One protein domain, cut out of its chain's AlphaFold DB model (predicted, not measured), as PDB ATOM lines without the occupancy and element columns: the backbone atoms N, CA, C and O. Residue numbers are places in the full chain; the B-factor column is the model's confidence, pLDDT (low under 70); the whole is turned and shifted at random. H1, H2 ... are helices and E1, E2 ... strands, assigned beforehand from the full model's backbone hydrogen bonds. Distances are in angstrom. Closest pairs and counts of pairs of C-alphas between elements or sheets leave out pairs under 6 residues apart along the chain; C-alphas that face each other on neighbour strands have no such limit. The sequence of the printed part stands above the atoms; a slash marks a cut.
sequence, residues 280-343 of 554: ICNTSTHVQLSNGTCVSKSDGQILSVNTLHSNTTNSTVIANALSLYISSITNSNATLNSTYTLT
ATOM      1  N   ILE A 280     -14.669 -33.190  13.029       55.03
ATOM      2  CA  ILE A 280     -13.554 -32.446  12.429       55.03
ATOM      3  C   ILE A 280     -13.520 -31.103  13.163       55.03
ATOM      4  O   ILE A 280     -14.480 -30.339  13.059       55.03
ATOM      5  N   CYS A 281     -12.467 -30.843  13.944       60.56
ATOM      6  CA  CYS A 281     -12.305 -29.611  14.721       60.56
ATOM      7  C   CYS A 281     -12.344 -28.386  13.796       60.56
ATOM      8  O   CYS A 281     -11.330 -27.969  13.240       60.56
ATOM      9  N   ASN A 282     -13.530 -27.802  13.626       66.25
ATOM     10  CA  ASN A 282     -13.673 -26.507  12.992       66.25
ATOM     11  C   ASN A 282     -13.249 -25.434  14.000       66.25
ATOM     12  O   ASN A 282     -13.978 -25.158  14.956       66.25
ATOM     13  N   THR A 283     -12.096 -24.811  13.762       65.81
ATOM     14  CA  THR A 283     -11.483 -23.809  14.645       65.81
ATOM     15  C   THR A 283     -12.334 -22.550  14.841       65.81
ATOM     16  O   THR A 283     -12.082 -21.784  15.770       65.81
ATOM     17  N   SER A 284     -13.381 -22.327  14.033       69.81
ATOM     18  CA  SER A 284     -14.291 -21.191  14.224       69.81
ATOM     19  C   SER A 284     -15.283 -21.382  15.379       69.81
ATOM     20  O   SER A 284     -15.722 -20.399  15.972       69.81
ATOM     21  N   THR A 285     -15.675 -22.624  15.693       73.56
ATOM     22  CA  THR A 285     -16.712 -22.931  16.708       73.56
ATOM     23  C   THR A 285     -16.279 -23.949  17.757       73.56
ATOM     24  O   THR A 285     -16.906 -24.031  18.814       73.56
ATOM     25  N   HIS A 286     -15.214 -24.702  17.492       79.75
ATOM     26  CA  HIS A 286     -14.699 -25.754  18.357       79.75
ATOM     27  C   HIS A 286     -13.212 -25.552  18.637       79.75
ATOM     28  O   HIS A 286     -12.497 -24.897  17.879       79.75
ATOM     29  N   VAL A 287     -12.755 -26.160  19.725       79.19
ATOM     30  CA  VAL A 287     -11.355 -26.219  20.129       79.19
ATOM     31  C   VAL A 287     -10.978 -27.661  20.443       79.19
ATOM     32  O   VAL A 287     -11.783 -28.427  20.978       79.19
ATOM     33  N   GLN A 288      -9.760 -28.048  20.074       77.94
ATOM     34  CA  GLN A 288      -9.245 -29.383  20.344       77.94
ATOM     35  C   GLN A 288      -8.595 -29.429  21.727       77.94
ATOM     36  O   GLN A 288      -7.734 -28.614  22.051       77.94
ATOM     37  N   LEU A 289      -8.992 -30.402  22.539       73.75
ATOM     38  CA  LEU A 289      -8.324 -30.745  23.787       73.75
ATOM     39  C   LEU A 289      -7.023 -31.512  23.502       73.75
ATOM     40  O   LEU A 289      -6.842 -32.106  22.440       73.75
ATOM     41  N   SER A 290      -6.125 -31.562  24.487       65.69
ATOM     42  CA  SER A 290      -4.829 -32.254  24.376       65.69
ATOM     43  C   SER A 290      -4.939 -33.764  24.123       65.69
ATOM     44  O   SER A 290      -4.024 -34.367  23.572       65.69
ATOM     45  N   ASN A 291      -6.065 -34.380  24.487       64.38
ATOM     46  CA  ASN A 291      -6.392 -35.781  24.197       64.38
ATOM     47  C   ASN A 291      -6.949 -35.993  22.770       64.38
ATOM     48  O   ASN A 291      -7.373 -37.097  22.434       64.38
ATOM     49  N   GLY A 292      -6.995 -34.939  21.950       67.31
ATOM     50  CA  GLY A 292      -7.478 -34.965  20.576       67.31
ATOM     51  C   GLY A 292      -8.984 -34.750  20.409       67.31
ATOM     52  O   GLY A 292      -9.429 -34.624  19.268       67.31
ATOM     53  N   THR A 293      -9.774 -34.671  21.487       74.62
ATOM     54  CA  THR A 293     -11.232 -34.473  21.393       74.62
ATOM     55  C   THR A 293     -11.585 -33.019  21.098       74.62
ATOM     56  O   THR A 293     -11.006 -32.120  21.697       74.62
ATOM     57  N   CYS A 294     -12.571 -32.780  20.238       78.31
ATOM     58  CA  CYS A 294     -13.087 -31.441  19.958       78.31
ATOM     59  C   CYS A 294     -14.252 -31.109  20.896       78.31
ATOM     60  O   CYS A 294     -15.192 -31.892  21.005       78.31
ATOM     61  N   VAL A 295     -14.212 -29.941  21.530       80.94
ATOM     62  CA  VAL A 295     -15.323 -29.385  22.318       80.94
ATOM     63  C   VAL A 295     -15.735 -28.038  21.741       80.94
ATOM     64  O   VAL A 295     -14.955 -27.412  21.020       80.94
ATOM     65  N   SER A 296     -16.955 -27.580  22.018       84.38
ATOM     66  CA  SER A 296     -17.365 -26.228  21.623       84.38
ATOM     67  C   SER A 296     -16.465 -25.181  22.301       84.38
ATOM     68  O   SER A 296     -15.946 -25.424  23.392       84.38
ATOM     69  N   LYS A 297     -16.266 -24.002  21.693       83.69
ATOM     70  CA  LYS A 297     -15.481 -22.922  22.331       83.69
ATOM     71  C   LYS A 297     -16.063 -22.499  23.689       83.69
ATOM     72  O   LYS A 297     -15.301 -22.219  24.609       83.69
ATOM     73  N   SER A 298     -17.388 -22.523  23.862       85.06
ATOM     74  CA  SER A 298     -18.023 -22.254  25.161       85.06
ATOM     75  C   SER A 298     -17.676 -23.311  26.213       85.06
ATOM     76  O   SER A 298     -17.352 -22.959  27.345       85.06
ATOM     77  N   ASP A 299     -17.677 -24.595  25.847       85.56
ATOM     78  CA  ASP A 299     -17.311 -25.666  26.782       85.56
ATOM     79  C   ASP A 299     -15.809 -25.647  27.084       85.56
ATOM     80  O   ASP A 299     -15.404 -25.844  28.229       85.56
ATOM     81  N   GLY A 300     -14.979 -25.343  26.080       85.06
ATOM     82  CA  GLY A 300     -13.540 -25.127  26.243       85.06
ATOM     83  C   GLY A 300     -13.230 -23.994  27.224       85.06
ATOM     84  O   GLY A 300     -12.381 -24.154  28.105       85.06
ATOM     85  N   GLN A 301     -13.972 -22.884  27.145       87.81
ATOM     86  CA  GLN A 301     -13.891 -21.769  28.090       87.81
ATOM     87  C   GLN A 301     -14.252 -22.211  29.520       87.81
ATOM     88  O   GLN A 301     -13.489 -21.966  30.452       87.81
ATOM     89  N   ILE A 302     -15.379 -22.904  29.704       86.56
ATOM     90  CA  ILE A 302     -15.826 -23.363  31.031       86.56
ATOM     91  C   ILE A 302     -14.816 -24.344  31.639       86.56
ATOM     92  O   ILE A 302     -14.424 -24.205  32.798       86.56
ATOM     93  N   LEU A 303     -14.366 -25.328  30.855       87.19
ATOM     94  CA  LEU A 303     -13.424 -26.350  31.308       87.19
ATOM     95  C   LEU A 303     -12.081 -25.737  31.720       87.19
ATOM     96  O   LEU A 303     -11.530 -26.093  32.766       87.19
ATOM     97  N   SER A 304     -11.560 -24.811  30.912       89.06
ATOM     98  CA  SER A 304     -10.282 -24.149  31.183       89.06
ATOM     99  C   SER A 304     -10.337 -23.269  32.428       89.06
ATOM    100  O   SER A 304      -9.469 -23.409  33.288       89.06
ATOM    101  N   VAL A 305     -11.370 -22.436  32.588       88.44
ATOM    102  CA  VAL A 305     -11.515 -21.578  33.776       88.44
ATOM    103  C   VAL A 305     -11.703 -22.400  35.044       88.44
ATOM    104  O   VAL A 305     -10.990 -22.172  36.017       88.44
ATOM    105  N   ASN A 306     -12.561 -23.423  35.021       90.25
ATOM    106  CA  ASN A 306     -12.720 -24.319  36.169       90.25
ATOM    107  C   ASN A 306     -11.396 -24.986  36.560       90.25
ATOM    108  O   ASN A 306     -11.106 -25.118  37.745       90.25
ATOM    109  N   THR A 307     -10.577 -25.376  35.578       88.81
ATOM    110  CA  THR A 307      -9.249 -25.960  35.822       88.81
ATOM    111  C   THR A 307      -8.276 -24.934  36.407       88.81
ATOM    112  O   THR A 307      -7.531 -25.243  37.333       88.81
ATOM    113  N   LEU A 308      -8.270 -23.703  35.896       89.56
ATOM    114  CA  LEU A 308      -7.386 -22.642  36.383       89.56
ATOM    115  C   LEU A 308      -7.760 -22.191  37.800       89.56
ATOM    116  O   LEU A 308      -6.877 -21.928  38.616       89.56
ATOM    117  N   HIS A 309      -9.049 -22.205  38.136       91.00
ATOM    118  CA  HIS A 309      -9.546 -21.926  39.484       91.00
ATOM    119  C   HIS A 309      -9.466 -23.131  40.440       91.00
ATOM    120  O   HIS A 309      -9.708 -22.972  41.634       91.00
ATOM    121  N   SER A 310      -9.076 -24.332  39.984       83.62
ATOM    122  CA  SER A 310      -9.086 -25.554  40.810       83.62
ATOM    123  C   SER A 310      -7.909 -25.695  41.797       83.62
ATOM    124  O   SER A 310      -7.570 -26.815  42.179       83.62
ATOM    125  N   ASN A 311      -7.243 -24.606  42.202       77.19
ATOM    126  CA  ASN A 311      -6.030 -24.608  43.046       77.19
ATOM    127  C   ASN A 311      -4.910 -25.561  42.568       77.19
ATOM    128  O   ASN A 311      -4.088 -26.022  43.362       77.19
ATOM    129  N   THR A 312      -4.861 -25.883  41.272       84.81
ATOM    130  CA  THR A 312      -3.801 -26.731  40.717       84.81
ATOM    131  C   THR A 312      -2.465 -25.987  40.723       84.81
ATOM    132  O   THR A 312      -2.383 -24.827  40.328       84.81
ATOM    133  N   THR A 313      -1.398 -26.659  41.151       86.00
ATOM    134  CA  THR A 313      -0.020 -26.139  41.105       86.00
ATOM    135  C   THR A 313       0.794 -26.749  39.963       86.00
ATOM    136  O   THR A 313       1.963 -26.414  39.776       86.00
ATOM    137  N   ASN A 314       0.197 -27.651  39.176       90.88
ATOM    138  CA  ASN A 314       0.892 -28.313  38.081       90.88
ATOM    139  C   ASN A 314       1.023 -27.366  36.880       90.88
ATOM    140  O   ASN A 314       0.053 -27.099  36.170       90.88
ATOM    141  N   SER A 315       2.249 -26.913  36.614       89.19
ATOM    142  CA  SER A 315       2.570 -25.964  35.544       89.19
ATOM    143  C   SER A 315       2.147 -26.427  34.143       89.19
ATOM    144  O   SER A 315       1.725 -25.600  33.339       89.19
ATOM    145  N   THR A 316       2.174 -27.733  33.853       87.50
ATOM    146  CA  THR A 316       1.709 -28.266  32.556       87.50
ATOM    147  C   THR A 316       0.187 -28.182  32.438       87.50
ATOM    148  O   THR A 316      -0.336 -27.836  31.383       87.50
ATOM    149  N   VAL A 317      -0.536 -28.458  33.529       87.69
ATOM    150  CA  VAL A 317      -2.003 -28.340  33.569       87.69
ATOM    151  C   VAL A 317      -2.428 -26.882  33.405       87.69
ATOM    152  O   VAL A 317      -3.307 -26.606  32.595       87.69
ATOM    153  N   ILE A 318      -1.763 -25.955  34.104       90.62
ATOM    154  CA  ILE A 318      -2.018 -24.511  33.983       90.62
ATOM    155  C   ILE A 318      -1.776 -24.046  32.544       90.62
ATOM    156  O   ILE A 318      -2.635 -23.391  31.961       90.62
ATOM    157  N   ALA A 319      -0.645 -24.416  31.942       88.88
ATOM    158  CA  ALA A 319      -0.311 -24.012  30.581       88.88
ATOM    159  C   ALA A 319      -1.295 -24.561  29.535       88.88
ATOM    160  O   ALA A 319      -1.736 -23.821  28.656       88.88
ATOM    161  N   ASN A 320      -1.683 -25.834  29.652       87.06
ATOM    162  CA  ASN A 320      -2.684 -26.439  28.773       87.06
ATOM    163  C   ASN A 320      -4.051 -25.763  28.932       87.06
ATOM    164  O   ASN A 320      -4.714 -25.487  27.933       87.06
ATOM    165  N   ALA A 321      -4.461 -25.464  30.167       90.12
ATOM    166  CA  ALA A 321      -5.717 -24.773  30.432       90.12
ATOM    167  C   ALA A 321      -5.699 -23.330  29.899       90.12
ATOM    168  O   ALA A 321      -6.669 -22.917  29.273       90.12
ATOM    169  N   LEU A 322      -4.591 -22.593  30.055       91.12
ATOM    170  CA  LEU A 322      -4.420 -21.261  29.462       91.12
ATOM    171  C   LEU A 322      -4.484 -21.309  27.934       91.12
ATOM    172  O   LEU A 322      -5.204 -20.523  27.329       91.12
ATOM    173  N   SER A 323      -3.777 -22.243  27.296       88.69
ATOM    174  CA  SER A 323      -3.817 -22.371  25.837       88.69
ATOM    175  C   SER A 323      -5.219 -22.719  25.320       88.69
ATOM    176  O   SER A 323      -5.679 -22.131  24.335       88.69
ATOM    177  N   LEU A 324      -5.927 -23.617  26.015       87.94
ATOM    178  CA  LEU A 324      -7.315 -23.964  25.716       87.94
ATOM    179  C   LEU A 324      -8.246 -22.755  25.873       87.94
ATOM    180  O   LEU A 324      -9.068 -22.496  24.993       87.94
ATOM    181  N   TYR A 325      -8.101 -22.010  26.970       90.88
ATOM    182  CA  TYR A 325      -8.870 -20.795  27.230       90.88
ATOM    183  C   TYR A 325      -8.691 -19.784  26.096       90.88
ATOM    184  O   TYR A 325      -9.667 -19.300  25.530       90.88
ATOM    185  N   ILE A 326      -7.444 -19.530  25.702       89.00
ATOM    186  CA  ILE A 326      -7.109 -18.554  24.663       89.00
ATOM    187  C   ILE A 326      -7.706 -18.956  23.324       89.00
ATOM    188  O   ILE A 326      -8.421 -18.170  22.715       89.00
ATOM    189  N   SER A 327      -7.505 -20.208  22.920       86.00
ATOM    190  CA  SER A 327      -8.090 -20.752  21.689       86.00
ATOM    191  C   SER A 327      -9.627 -20.678  21.689       86.00
ATOM    192  O   SER A 327     -10.258 -20.616  20.633       86.00
ATOM    193  N   SER A 328     -10.244 -20.671  22.875       86.12
ATOM    194  CA  SER A 328     -11.692 -20.527  23.038       86.12
ATOM    195  C   SER A 328     -12.172 -19.080  22.879       86.12
ATOM    196  O   SER A 328     -13.302 -18.876  22.442       86.12
ATOM    197  N   ILE A 329     -11.344 -18.079  23.197       84.31
ATOM    198  CA  ILE A 329     -11.727 -16.656  23.152       84.31
ATOM    199  C   ILE A 329     -11.241 -15.908  21.905       84.31
ATOM    200  O   ILE A 329     -11.745 -14.825  21.615       84.31
ATOM    201  N   THR A 330     -10.283 -16.452  21.156       78.31
ATOM    202  CA  THR A 330      -9.782 -15.851  19.912       78.31
ATOM    203  C   THR A 330     -10.663 -16.224  18.726       78.31
ATOM    204  O   THR A 330     -11.205 -17.331  18.663       78.31
ATOM    205  N   ASN A 331     -10.820 -15.302  17.768       66.94
ATOM    206  CA  ASN A 331     -11.514 -15.550  16.492       66.94
ATOM    207  C   ASN A 331     -12.884 -16.257  16.645       66.94
ATOM    208  O   ASN A 331     -13.254 -17.115  15.840       66.94
ATOM    209  N   SER A 332     -13.619 -15.965  17.725       64.00
ATOM    210  CA  SER A 332     -14.880 -16.636  18.044       64.00
ATOM    211  C   SER A 332     -16.070 -15.846  17.506       64.00
ATOM    212  O   SER A 332     -16.305 -14.714  17.918       64.00
ATOM    213  N   ASN A 333     -16.869 -16.482  16.647       64.56
ATOM    214  CA  ASN A 333     -18.238 -16.034  16.357       64.56
ATOM    215  C   ASN A 333     -19.245 -16.575  17.391       64.56
ATOM    216  O   ASN A 333     -20.433 -16.267  17.318       64.56
ATOM    217  N   ALA A 334     -18.794 -17.433  18.314       64.50
ATOM    218  CA  ALA A 334     -19.629 -17.994  19.363       64.50
ATOM    219  C   ALA A 334     -19.762 -17.007  20.528       64.50
ATOM    220  O   ALA A 334     -18.795 -16.348  20.919       64.50
ATOM    221  N   THR A 335     -20.961 -16.942  21.102       66.81
ATOM    222  CA  THR A 335     -21.252 -16.148  22.295       66.81
ATOM    223  C   THR A 335     -20.466 -16.708  23.481       66.81
ATOM    224  O   THR A 335     -20.751 -17.808  23.953       66.81
ATOM    225  N   LEU A 336     -19.457 -15.971  23.946       71.25
ATOM    226  CA  LEU A 336     -18.666 -16.345  25.122       71.25
ATOM    227  C   LEU A 336     -19.486 -16.170  26.404       71.25
ATOM    228  O   LEU A 336     -20.325 -15.271  26.505       71.25
ATOM    229  N   ASN A 337     -19.230 -17.015  27.400       75.38
ATOM    230  CA  ASN A 337     -19.883 -16.913  28.696       75.38
ATOM    231  C   ASN A 337     -19.133 -15.899  29.571       75.38
ATOM    232  O   ASN A 337     -17.991 -16.139  29.963       75.38
ATOM    233  N   SER A 338     -19.778 -14.776  29.892       75.50
ATOM    234  CA  SER A 338     -19.176 -13.696  30.685       75.50
ATOM    235  C   SER A 338     -18.783 -14.122  32.101       75.50
ATOM    236  O   SER A 338     -17.868 -13.536  32.672       75.50
ATOM    237  N   THR A 339     -19.426 -15.153  32.661       81.81
ATOM    238  CA  THR A 339     -19.077 -15.713  33.976       81.81
ATOM    239  C   THR A 339     -17.731 -16.439  33.960       81.81
ATOM    240  O   THR A 339     -17.065 -16.499  34.986       81.81
ATOM    241  N   TYR A 340     -17.312 -16.962  32.805       83.88
ATOM    242  CA  TYR A 340     -16.079 -17.738  32.644       83.88
ATOM    243  C   TYR A 340     -15.031 -16.961  31.838       83.88
ATOM    244  O   TYR A 340     -14.277 -17.526  31.048       83.88
ATOM    245  N   THR A 341     -14.994 -15.640  31.990       86.81
ATOM    246  CA  THR A 341     -13.952 -14.796  31.397       86.81
ATOM    247  C   THR A 341     -12.889 -14.493  32.442       86.81
ATOM    248  O   THR A 341     -13.201 -13.916  33.478       86.81
ATOM    249  N   LEU A 342     -11.636 -14.844  32.151       88.94
ATOM    250  CA  LEU A 342     -10.499 -14.451  32.973       88.94
ATOM    251  C   LEU A 342     -10.190 -12.975  32.751       88.94
ATOM    252  O   LEU A 342     -10.145 -12.496  31.613       88.94
ATOM    253  N   THR A 343      -9.927 -12.269  33.839       89.06
ATOM    254  CA  THR A 343      -9.337 -10.933  33.809       89.06
ATOM    255  C   THR A 343      -7.879 -10.993  33.350       89.06
ATOM    256  O   THR A 343      -7.201 -12.015  33.481       89.06
TER     257      THR A 343
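AT A GLANCE: This is residues 280 to 343 of the 554 residues of the protein "Hypothetical protein" of Rotaria sordida (UniProt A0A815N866). A small hairpin of two short strands, E1 and E2, sits at one end of a helical hairpin made by H1 and H2, with E1 near the last turns of H2 and the first turns of H1. At the other end, residues 311 to 316 stick out, of which 315 to 316 belong to H2 and the others to the short link between H1 and H2, and after H2 a stretch with no named element, residues 330 to 343, folds back along the helices. The printed part has 64 residues with two named strands and two named helices, in the order E1, E2, H1, H2; the sheet E1 - E2 is antiparallel and the class is mostly helix. The whole is compact, with a radius of gyration of the C-alphas of 11.1 A, and its outline is flat, spanning 31 by 26 by 14 A.

IN THESE COORDINATES: Strand E1 is residues 286 to 288, beginning at C-alpha 286 at (-14.699, -25.754, 18.357). Strand E2 is residues 294 to 296. Helix H1 is residues 297 to 308 and measures 16.2 A from first to last C-alpha; C-alpha 297 is at (-15.481, -22.922, 22.331). Helix H2, the longest, is residues 315 to 329 and measures 21.1 A, ending with C-alpha 329 at (-11.727, -16.656, 23.152).

HOW THE PARTS SIT: E1 and E2 form a hairpin, antiparallel, with 145 degrees between their N-to-C directions. N 287 and O 295 are within hydrogen-bond range at 2.8 A, and N 295 and O 287 at 2.9 A. The C-alphas of His 286 and Ser 296, which face each other, are 4.2 A apart. The closest C-alphas of E1 and H1 are those of His 286 and Lys 297, 4.9 A apart. The closest C-alphas of E1 and H2 are those of Val 287 and Ser 328, 6.4 A apart. E2 and H2 are apart, but only just, at 8.2 A. H1 and H2 form a helical hairpin: they touch, with 24 pairs of C-alphas within 8 A, and run opposite ways at a shallow tilt of 28 degrees. Their closest C-alphas are those of Lys 297 and Ser 328, 4.5 A apart. In H1 and H2 every O i to N i+4 pair is within hydrogen-bond range.

THE WHOLE: The two C-alphas farthest apart are those of Ile 280 and Asn 311, at 32.5 A. The printed part has no cut. The links E1 to E2 and E2 to H1 are tight, the link H1 to H2 is short, and no link is long. The mean pLDDT of the printed part is 80.6, and confidence is low, under 70, in residues 280 to 284, 290 to 292 and 331 to 335.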